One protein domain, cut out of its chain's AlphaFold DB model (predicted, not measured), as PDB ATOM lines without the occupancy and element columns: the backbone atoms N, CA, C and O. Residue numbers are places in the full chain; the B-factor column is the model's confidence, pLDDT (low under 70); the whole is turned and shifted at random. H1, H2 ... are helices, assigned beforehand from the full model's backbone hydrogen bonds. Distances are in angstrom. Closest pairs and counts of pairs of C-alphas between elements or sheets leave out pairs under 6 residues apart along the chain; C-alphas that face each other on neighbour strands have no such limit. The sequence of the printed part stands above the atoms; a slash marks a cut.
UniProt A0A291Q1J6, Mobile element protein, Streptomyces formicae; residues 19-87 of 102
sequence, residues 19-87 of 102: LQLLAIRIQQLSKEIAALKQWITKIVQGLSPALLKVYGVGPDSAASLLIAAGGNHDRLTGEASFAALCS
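Overview. This is residues 19 to 87 of the 102 residues of the protein "Mobile element protein" of Streptomyces formicae (UniProt A0A291Q1J6). One long helix, H1, reaches out as an arm from a small head; its residues 19 to 35 stick out free, and H2 packs across its later part, with the short H3 beyond H2 on the side away from H1. The printed part has 69 residues with three named helices, in the order H1, H2, H3, and no named strand; its class is all helix. The whole is loose, with a radius of gyration of the C-alphas of 15.2 A, and elongated, spanning 49 by 25 by 22 A. The arm makes the length: without residues 19 to 35 the body spans 28 by 20 by 18 A.

Along the chain. H1 runs from residue 19 to 47, 41.5 A from first to last C-alpha, beginning at C-alpha 19 at (178.274, 232.040, 358.963). H2 holds residues 59 to 69, 15.1 A long, with C-alpha 59 at (173.074, 246.481, 386.880). H3 holds residues 79 to 85, ending at C-alpha 85 at (183.832, 255.719, 385.251).

Arrangement. H1 touches H2 with residues 37 to 44 alone; the closest C-alphas, of Thr 41 and Pro 59, are 5.0 A apart. The two run the same way at a steep tilt of 57 degrees. H2 and H3 only just touch, with 3 pairs of C-alphas within 8 A, the closest those of Leu 65 and Leu 85 at 7.4 A. Their lines are about perpendicular, at 80 degrees. H1 and H3 are apart. In H1, H2 and H3 every O i to N i+4 pair is within hydrogen-bond range.

Size, cuts and confidence. The two C-alphas farthest apart are those of Gln 20 and Asp 74, at 49.7 A. The printed part has no cut. The link from H1 to H2, 11 residues, is long; that from H2 to H3, 9 residues, is short. The mean pLDDT of the printed part is 79.4, and residues 68 to 87 are under 70.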
ATOM      1  N   LEU A  19     179.464 231.325 358.488       94.75
ATOM      2  CA  LEU A  19     178.274 232.040 358.963       94.75
ATOM      3  C   LEU A  19     177.470 231.211 359.971       94.75
ATOM      4  O   LEU A  19     177.008 231.751 360.976       94.75
ATOM      5  N   GLN A  20     177.345 229.902 359.750       94.62
ATOM      6  CA  GLN A  20     176.676 229.011 360.693       94.62
ATOM      7  C   GLN A  20     177.419 228.940 362.037       94.62
ATOM      8  O   GLN A  20     176.783 229.032 363.089       94.62
ATOM      9  N   LEU A  21     178.752 228.833 362.026       96.56
ATOM     10  CA  LEU A  21     179.559 228.844 363.251       96.56
ATOM     11  C   LEU A  21     179.432 230.173 364.007       96.56
ATOM     12  O   LEU A  21     179.259 230.167 365.228       96.56
ATOM     13  N   LEU A  22     179.467 231.302 363.293       97.81
ATOM     14  CA  LEU A  22     179.259 232.625 363.888       97.81
ATOM     15  C   LEU A  22     177.866 232.742 364.510       97.81
ATOM     16  O   LEU A  22     177.750 233.168 365.657       97.81
ATOM     17  N   ALA A  23     176.819 232.302 363.809       97.25
ATOM     18  CA  ALA A  23     175.456 232.327 364.330       97.25
ATOM     19  C   ALA A  23     175.312 231.495 365.617       97.25
ATOM     20  O   ALA A  23     174.621 231.909 366.551       97.25
ATOM     21  N   ILE A  24     175.973 230.337 365.701       97.56
ATOM     22  CA  ILE A  24     175.982 229.508 366.915       97.56
ATOM     23  C   ILE A  24     176.728 230.220 368.053       97.56
ATOM     24  O   ILE A  24     176.192 230.330 369.156       97.56
ATOM     25  N   ARG A  25     177.930 230.747 367.787       97.94
ATOM     26  CA  ARG A  25     178.743 231.481 368.774       97.94
ATOM     27  C   ARG A  25     178.012 232.695 369.333       97.94
ATOM     28  O   ARG A  25     177.983 232.878 370.546       97.94
ATOM     29  N   ILE A  26     177.388 233.492 368.466       98.19
ATOM     30  CA  ILE A  26     176.613 234.671 368.870       98.19
ATOM     31  C   ILE A  26     175.488 234.257 369.818       98.19
ATOM     32  O   ILE A  26     175.317 234.873 370.868       98.19
ATOM     33  N   GLN A  27     174.757 233.187 369.502       98.06
ATOM     34  CA  GLN A  27     173.687 232.692 370.369       98.06
ATOM     35  C   GLN A  27     174.208 232.196 371.723       98.06
ATOM     36  O   GLN A  27     173.585 232.465 372.748       98.06
ATOM     37  N   GLN A  28     175.334 231.480 371.744       98.06
ATOM     38  CA  GLN A  28     175.942 230.989 372.983       98.06
ATOM     39  C   GLN A  28     176.398 232.145 373.878       98.06
ATOM     40  O   GLN A  28     175.967 232.228 375.027       98.06
ATOM     41  N   LEU A  29     177.174 233.082 373.330       98.19
ATOM     42  CA  LEU A  29     177.664 234.245 374.070       98.19
ATOM     43  C   LEU A  29     176.516 235.150 374.528       98.19
ATOM     44  O   LEU A  29     176.547 235.663 375.639       98.19
ATOM     45  N   SER A  30     175.458 235.298 373.726       97.50
ATOM     46  CA  SER A  30     174.274 236.069 374.132       97.50
ATOM     47  C   SER A  30     173.583 235.459 375.354       97.50
ATOM     48  O   SER A  30     173.159 236.187 376.251       97.50
ATOM     49  N   LYS A  31     173.491 234.123 375.420       97.56
ATOM     50  CA  LYS A  31     172.946 233.419 376.592       97.56
ATOM     51  C   LYS A  31     173.836 233.600 377.816       97.56
ATOM     52  O   LYS A  31     173.320 233.852 378.901       97.56
ATOM     53  N   GLU A  32     175.150 233.504 377.638       97.44
ATOM     54  CA  GLU A  32     176.119 233.699 378.717       97.44
ATOM     55  C   GLU A  32     176.073 235.130 379.269       97.44
ATOM     56  O   GLU A  32     175.947 235.314 380.477       97.44
ATOM     57  N   ILE A  33     176.035 236.141 378.394       95.44
ATOM     58  CA  ILE A  33     175.855 237.550 378.774       95.44
ATOM     59  C   ILE A  33     174.555 237.734 379.560       95.44
ATOM     60  O   ILE A  33     174.553 238.390 380.600       95.44
ATOM     61  N   ALA A  34     173.445 237.155 379.094       95.00
ATOM     62  CA  ALA A  34     172.167 237.261 379.793       95.00
ATOM     63  C   ALA A  34     172.221 236.619 381.189       95.00
ATOM     64  O   ALA A  34     171.729 237.205 382.154       95.00
ATOM     65  N   ALA A  35     172.852 235.448 381.313       95.50
ATOM     66  CA  ALA A  35     173.034 234.777 382.595       95.50
ATOM     67  C   ALA A  35     173.905 235.613 383.547       95.50
ATOM     68  O   ALA A  35     173.511 235.852 384.689       95.50
ATOM     69  N   LEU A  36     175.043 236.124 383.073       94.31
ATOM     70  CA  LEU A  36     175.935 236.972 383.865       94.31
ATOM     71  C   LEU A  36     175.243 238.260 384.316       94.31
ATOM     72  O   LEU A  36     175.330 238.614 385.491       94.31
ATOM     73  N   LYS A  37     174.467 238.911 383.444       92.44
ATOM     74  CA  LYS A  37     173.671 240.094 383.814       92.44
ATOM     75  C   LYS A  37     172.685 239.805 384.941       92.44
ATOM     76  O   LYS A  37     172.535 240.626 385.847       92.44
ATOM     77  N   GLN A  38     172.033 238.641 384.936       92.88
ATOM     78  CA  GLN A  38     171.149 238.245 386.037       92.88
ATOM     79  C   GLN A  38     171.923 238.054 387.345       92.88
ATOM     80  O   GLN A  38     171.465 238.500 388.397       92.88
ATOM     81  N   TRP A  39     173.099 237.427 387.289       94.12
ATOM     82  CA  TRP A  39     173.970 237.255 388.454       94.12
ATOM     83  C   TRP A  39     174.448 238.592 389.026       94.12
ATOM     84  O   TRP A  39     174.287 238.834 390.222       94.12
ATOM     85  N   ILE A  40     174.950 239.487 388.173       89.31
ATOM     86  CA  ILE A  40     175.371 240.841 388.556       89.31
ATOM     87  C   ILE A  40     174.205 241.599 389.193       89.31
ATOM     88  O   ILE A  40     174.361 242.177 390.267       89.31
ATOM     89  N   THR A  41     173.014 241.536 388.591       89.69
ATOM     90  CA  THR A  41     171.810 242.184 389.135       89.69
ATOM     91  C   THR A  41     171.508 241.707 390.552       89.69
ATOM     92  O   THR A  41     171.268 242.537 391.425       89.69
ATOM     93  N   LYS A  42     171.565 240.394 390.811       91.00
ATOM     94  CA  LYS A  42     171.332 239.838 392.154       91.00
ATOM     95  C   LYS A  42     172.359 240.341 393.169       91.00
ATOM     96  O   LYS A  42     171.983 240.707 394.279       91.00
ATOM     97  N   ILE A  43     173.636 240.386 392.790       89.25
ATOM     98  CA  ILE A  43     174.711 240.887 393.659       89.25
ATOM     99  C   ILE A  43     174.483 242.368 393.982       89.25
ATOM    100  O   ILE A  43     174.484 242.750 395.150       89.25
ATOM    101  N   VAL A  44     174.215 243.196 392.969       86.88
ATOM    102  CA  VAL A  44     173.938 244.630 393.147       86.88
ATOM    103  C   VAL A  44     172.706 244.854 394.024       86.88
ATOM    104  O   VAL A  44     172.747 245.695 394.917       86.88
ATOM    105  N   GLN A  45     171.629 244.091 393.818       86.81
ATOM    106  CA  GLN A  45     170.428 244.161 394.656       86.81
ATOM    107  C   GLN A  45     170.723 243.838 396.125       86.81
ATOM    108  O   GLN A  45     170.137 244.467 397.002       86.81
ATOM    109  N   GLY A  46     171.622 242.886 396.392       84.94
ATOM    110  CA  GLY A  46     172.044 242.539 397.749       84.94
ATOM    111  C   GLY A  46     172.943 243.591 398.405       84.94
ATOM    112  O   GLY A  46     172.852 243.792 399.611       84.94
ATOM    113  N   LEU A  47     173.791 244.271 397.627       83.12
ATOM    114  CA  LEU A  47     174.752 245.251 398.148       83.12
ATOM    115  C   LEU A  47     174.169 246.662 398.278       83.12
ATOM    116  O   LEU A  47     174.370 247.327 399.289       83.12
ATOM    117  N   SER A  48     173.482 247.145 397.243       79.94
ATOM    118  CA  SER A  48     172.934 248.501 397.204       79.94
ATOM    119  C   SER A  48     171.747 248.586 396.235       79.94
ATOM    120  O   SER A  48     171.884 249.028 395.088       79.94
ATOM    121  N   PRO A  49     170.537 248.196 396.678       84.56
ATOM    122  CA  PRO A  49     169.340 248.216 395.835       84.56
ATOM    123  C   PRO A  49     168.898 249.638 395.457       84.56
ATOM    124  O   PRO A  49     168.126 249.813 394.517       84.56
ATOM    125  N   ALA A  50     169.378 250.661 396.173       82.69
ATOM    126  CA  ALA A  50     169.102 252.057 395.863       82.69
ATOM    127  C   ALA A  50     169.729 252.494 394.528       82.69
ATOM    128  O   ALA A  50     169.115 253.286 393.818       82.69
ATOM    129  N   LEU A  51     170.885 251.934 394.142       81.12
ATOM    130  CA  LEU A  51     171.544 252.276 392.874       81.12
ATOM    131  C   LEU A  51     170.681 251.924 391.659       81.12
ATOM    132  O   LEU A  51     170.632 252.694 390.711       81.12
ATOM    133  N   LEU A  52     169.931 250.820 391.711       84.31
ATOM    134  CA  LEU A  52     169.035 250.410 390.619       84.31
ATOM    135  C   LEU A  52     167.760 251.264 390.513       84.31
ATOM    136  O   LEU A  52     166.988 251.091 389.574       84.31
ATOM    137  N   LYS A  53     167.509 252.160 391.475       84.50
ATOM    138  CA  LYS A  53     166.405 253.131 391.418       84.50
ATOM    139  C   LYS A  53     166.827 254.449 390.770       84.50
ATOM    140  O   LYS A  53     165.964 255.267 390.461       84.50
ATOM    141  N   VAL A  54     168.130 254.668 390.586       83.06
ATOM    142  CA  VAL A  54     168.654 255.873 389.943       83.06
ATOM    143  C   VAL A  54     168.417 255.770 388.440       83.06
ATOM    144  O   VAL A  54     168.769 254.780 387.800       83.06
ATOM    145  N   TYR A  55     167.802 256.805 387.869       78.19
ATOM    146  CA  TYR A  55     167.527 256.859 386.438       78.19
ATOM    147  C   TYR A  55     168.829 256.737 385.629       78.19
ATOM    148  O   TYR A  55     169.808 257.423 385.909       78.19
ATOM    149  N   GLY A  56     168.842 255.844 384.637       80.31
ATOM    150  CA  GLY A  56     170.018 255.578 383.803       80.31
ATOM    151  C   GLY A  56     171.054 254.624 384.413       80.31
ATOM    152  O   GLY A  56     172.001 254.254 383.721       80.31
ATOM    153  N   VAL A  57     170.879 254.167 385.659       81.94
ATOM    154  CA  VAL A  57     171.796 253.212 386.302       81.94
ATOM    155  C   VAL A  57     171.256 251.788 386.176       81.94
ATOM    156  O   VAL A  57     170.344 251.366 386.885       81.94
ATOM    157  N   GLY A  58     171.848 251.028 385.253       84.12
ATOM    158  CA  GLY A  58     171.608 249.594 385.110       84.12
ATOM    159  C   GLY A  58     172.507 248.736 386.016       84.12
ATOM    160  O   GLY A  58     173.441 249.253 386.631       84.12
ATOM    161  N   PRO A  59     172.287 247.411 386.064       84.31
ATOM    162  CA  PRO A  59     173.074 246.481 386.880       84.31
ATOM    163  C   PRO A  59     174.581 246.522 386.614       84.31
ATOM    164  O   PRO A  59     175.366 246.543 387.558       84.31
ATOM    165  N   ASP A  60     174.986 246.582 385.345       84.25
ATOM    166  CA  ASP A  60     176.398 246.620 384.950       84.25
ATOM    167  C   ASP A  60     177.076 247.928 385.409       84.25
ATOM    168  O   ASP A  60     178.184 247.917 385.952       84.25
ATOM    169  N   SER A  61     176.383 249.063 385.259       81.62
ATOM    170  CA  SER A  61     176.861 250.371 385.721       81.62
ATOM    171  C   SER A  61     176.925 250.428 387.247       81.62
ATOM    172  O   SER A  61     177.933 250.858 387.797       81.62
ATOM    173  N   ALA A  62     175.900 249.931 387.942       83.81
ATOM    174  CA  ALA A  62     175.885 249.860 389.400       83.81
ATOM    175  C   ALA A  62     177.017 248.979 389.946       83.81
ATOM    176  O   ALA A  62     177.695 249.372 390.893       83.81
ATOM    177  N   ALA A  63     177.271 247.820 389.335       83.38
ATOM    178  CA  ALA A  63     178.390 246.962 389.712       83.38
ATOM    179  C   ALA A  63     179.741 247.653 389.487       83.38
ATOM    180  O   ALA A  63     180.598 247.619 390.366       83.38
ATOM    181  N   SER A  64     179.905 248.340 388.354       81.50
ATOM    182  CA  SER A  64     181.114 249.119 388.060       81.50
ATOM    183  C   SER A  64     181.347 250.222 389.097       81.50
ATOM    184  O   SER A  64     182.472 250.395 389.559       81.50
ATOM    185  N   LEU A  65     180.285 250.911 389.534       77.69
ATOM    186  CA  LEU A  65     180.355 251.907 390.608       77.69
ATOM    187  C   LEU A  65     180.751 251.281 391.946       77.69
ATOM    188  O   LEU A  65     181.595 251.836 392.638       77.69
ATOM    189  N   LEU A  66     180.180 250.129 392.307       77.69
ATOM    190  CA  LEU A  66     180.525 249.426 393.548       77.69
ATOM    191  C   LEU A  66     181.991 248.962 393.554       77.69
ATOM    192  O   LEU A  66     182.671 249.095 394.573       77.69
ATOM    193  N   ILE A  67     182.489 248.470 392.415       79.31
ATOM    194  CA  ILE A  67     183.894 248.074 392.237       79.31
ATOM    195  C   ILE A  67     184.806 249.300 392.350       79.31
ATOM    196  O   ILE A  67     185.764 249.281 393.120       79.31
ATOM    197  N   ALA A  68     184.489 250.376 391.629       69.81
ATOM    198  CA  ALA A  68     185.279 251.604 391.621       69.81
ATOM    199  C   ALA A  68     185.270 252.329 392.974       69.81
ATOM    200  O   ALA A  68     186.289 252.880 393.387       69.81
ATOM    201  N   ALA A  69     184.143 252.299 393.689       69.75
ATOM    202  CA  ALA A  69     184.033 252.837 395.038       69.75
ATOM    203  C   ALA A  69     184.908 252.065 396.037       69.75
ATOM    204  O   ALA A  69     185.233 252.604 397.094       69.75
ATOM    205  N   GLY A  70     185.276 250.808 395.748       58.09
ATOM    206  CA  GLY A  70     186.117 249.992 396.626       58.09
ATOM    207  C   GLY A  70     185.554 249.876 398.048       58.09
ATOM    208  O   GLY A  70     186.297 250.018 399.017       58.09
ATOM    209  N   GLY A  71     184.229 249.736 398.180       59.38
ATOM    210  CA  GLY A  71     183.515 249.732 399.469       59.38
ATOM    211  C   GLY A  71     183.411 251.095 400.174       59.38
ATOM    212  O   GLY A  71     182.787 251.186 401.227       59.38
ATOM    213  N   ASN A  72     183.977 252.161 399.603       49.06
ATOM    214  CA  ASN A  72     183.964 253.523 400.138       49.06
ATOM    215  C   ASN A  72     183.031 254.413 399.307       49.06
ATOM    216  O   ASN A  72     183.467 255.265 398.530       49.06
ATOM    217  N   HIS A  73     181.724 254.212 399.482       52.28
ATOM    218  CA  HIS A  73     180.672 254.971 398.793       52.28
ATOM    219  C   HIS A  73     180.757 256.492 399.035       52.28
ATOM    220  O   HIS A  73     180.351 257.272 398.180       52.28
ATOM    221  N   ASP A  74     181.348 256.907 400.159       55.75
ATOM    222  CA  ASP A  74     181.552 258.308 400.552       55.75
ATOM    223  C   ASP A  74     182.483 259.092 399.598       55.75
ATOM    224  O   ASP A  74     182.430 260.316 399.528       55.75
ATOM    225  N   ARG A  75     183.312 258.401 398.798       54.59
ATOM    226  CA  ARG A  75     184.312 259.043 397.919       54.59
ATOM    227  C   ARG A  75     183.824 259.346 396.494       54.59
ATOM    228  O   ARG A  75     184.596 259.890 395.706       54.59
ATOM    229  N   LEU A  76     182.575 259.021 396.143       52.44
ATOM    230  CA  LEU A  76     181.992 259.252 394.807       52.44
ATOM    231  C   LEU A  76     180.867 260.305 394.842       52.44
ATOM    232  O   LEU A  76     179.724 260.017 394.504       52.44
ATOM    233  N   THR A  77     181.178 261.535 395.253       53.88
ATOM    234  CA  THR A  77     180.186 262.610 395.472       53.88
ATOM    235  C   THR A  77     179.946 263.546 394.279       53.88
ATOM    236  O   THR A  77     179.238 264.537 394.429       53.88
ATOM    237  N   GLY A  78     180.496 263.268 393.089       56.78
ATOM    238  CA  GLY A  78     180.416 264.192 391.947       56.78
ATOM    239  C   GLY A  78     180.172 263.537 390.587       56.78
ATOM    240  O   GLY A  78     180.715 262.475 390.281       56.78
ATOM    241  N   GLU A  79     179.404 264.223 389.735       53.50
ATOM    242  CA  GLU A  79     179.045 263.800 388.368       53.50
ATOM    243  C   GLU A  79     180.269 263.603 387.453       53.50
ATOM    244  O   GLU A  79     180.266 262.728 386.588       53.50
ATOM    245  N   ALA A  80     181.362 264.340 387.678       54.78
ATOM    246  CA  ALA A  80     182.613 264.179 386.929       54.78
ATOM    247  C   ALA A  80     183.281 262.810 387.169       54.78
ATOM    248  O   ALA A  80     183.772 262.181 386.230       54.78
ATOM    249  N   SER A  81     183.242 262.308 388.409       54.56
ATOM    250  CA  SER A  81     183.731 260.963 388.742       54.56
ATOM    251  C   SER A  81     182.849 259.881 388.119       54.56
ATOM    252  O   SER A  81     183.350 258.838 387.710       54.56
ATOM    253  N   PHE A  82     181.545 260.141 387.980       56.56
ATOM    254  CA  PHE A  82     180.617 259.246 387.288       56.56
ATOM    255  C   PHE A  82     180.902 259.184 385.776       56.56
ATOM    256  O   PHE A  82     181.002 258.093 385.215       56.56
ATOM    257  N   ALA A  83     181.116 260.332 385.119       57.62
ATOM    258  CA  ALA A  83     181.439 260.395 383.690       57.62
ATOM    259  C   ALA A  83     182.761 259.682 383.353       57.62
ATOM    260  O   ALA A  83     182.830 258.925 382.380       57.62
ATOM    261  N   ALA A  84     183.790 259.867 384.188       56.88
ATOM    262  CA  ALA A  84     185.077 259.178 384.065       56.88
ATOM    263  C   ALA A  84     184.944 257.648 384.171       56.88
ATOM    264  O   ALA A  84     185.599 256.925 383.424       56.88
ATOM    265  N   LEU A  85     184.061 257.154 385.044       53.38
ATOM    266  CA  LEU A  85     183.832 255.719 385.251       53.38
ATOM    267  C   LEU A  85     182.964 255.073 384.163       53.38
ATOM    268  O   LEU A  85     183.214 253.936 383.771       53.38
ATOM    269  N   CYS A  86     181.975 255.792 383.629       54.00
ATOM    270  CA  CYS A  86     181.110 255.302 382.554       54.00
ATOM    271  C   CYS A  86     181.762 255.354 381.156       54.00
ATOM    272  O   CYS A  86     181.079 255.081 380.172       54.00
ATOM    273  N   SER A  87     183.053 255.707 381.039       46.75
ATOM    274  CA  SER A  87     183.748 255.926 379.751       46.75
ATOM    275  C   SER A  87     183.042 256.927 378.814       46.75
ATOM    276  O   SER A  87     183.303 256.952 377.617       46.75
TER     277      SER A  87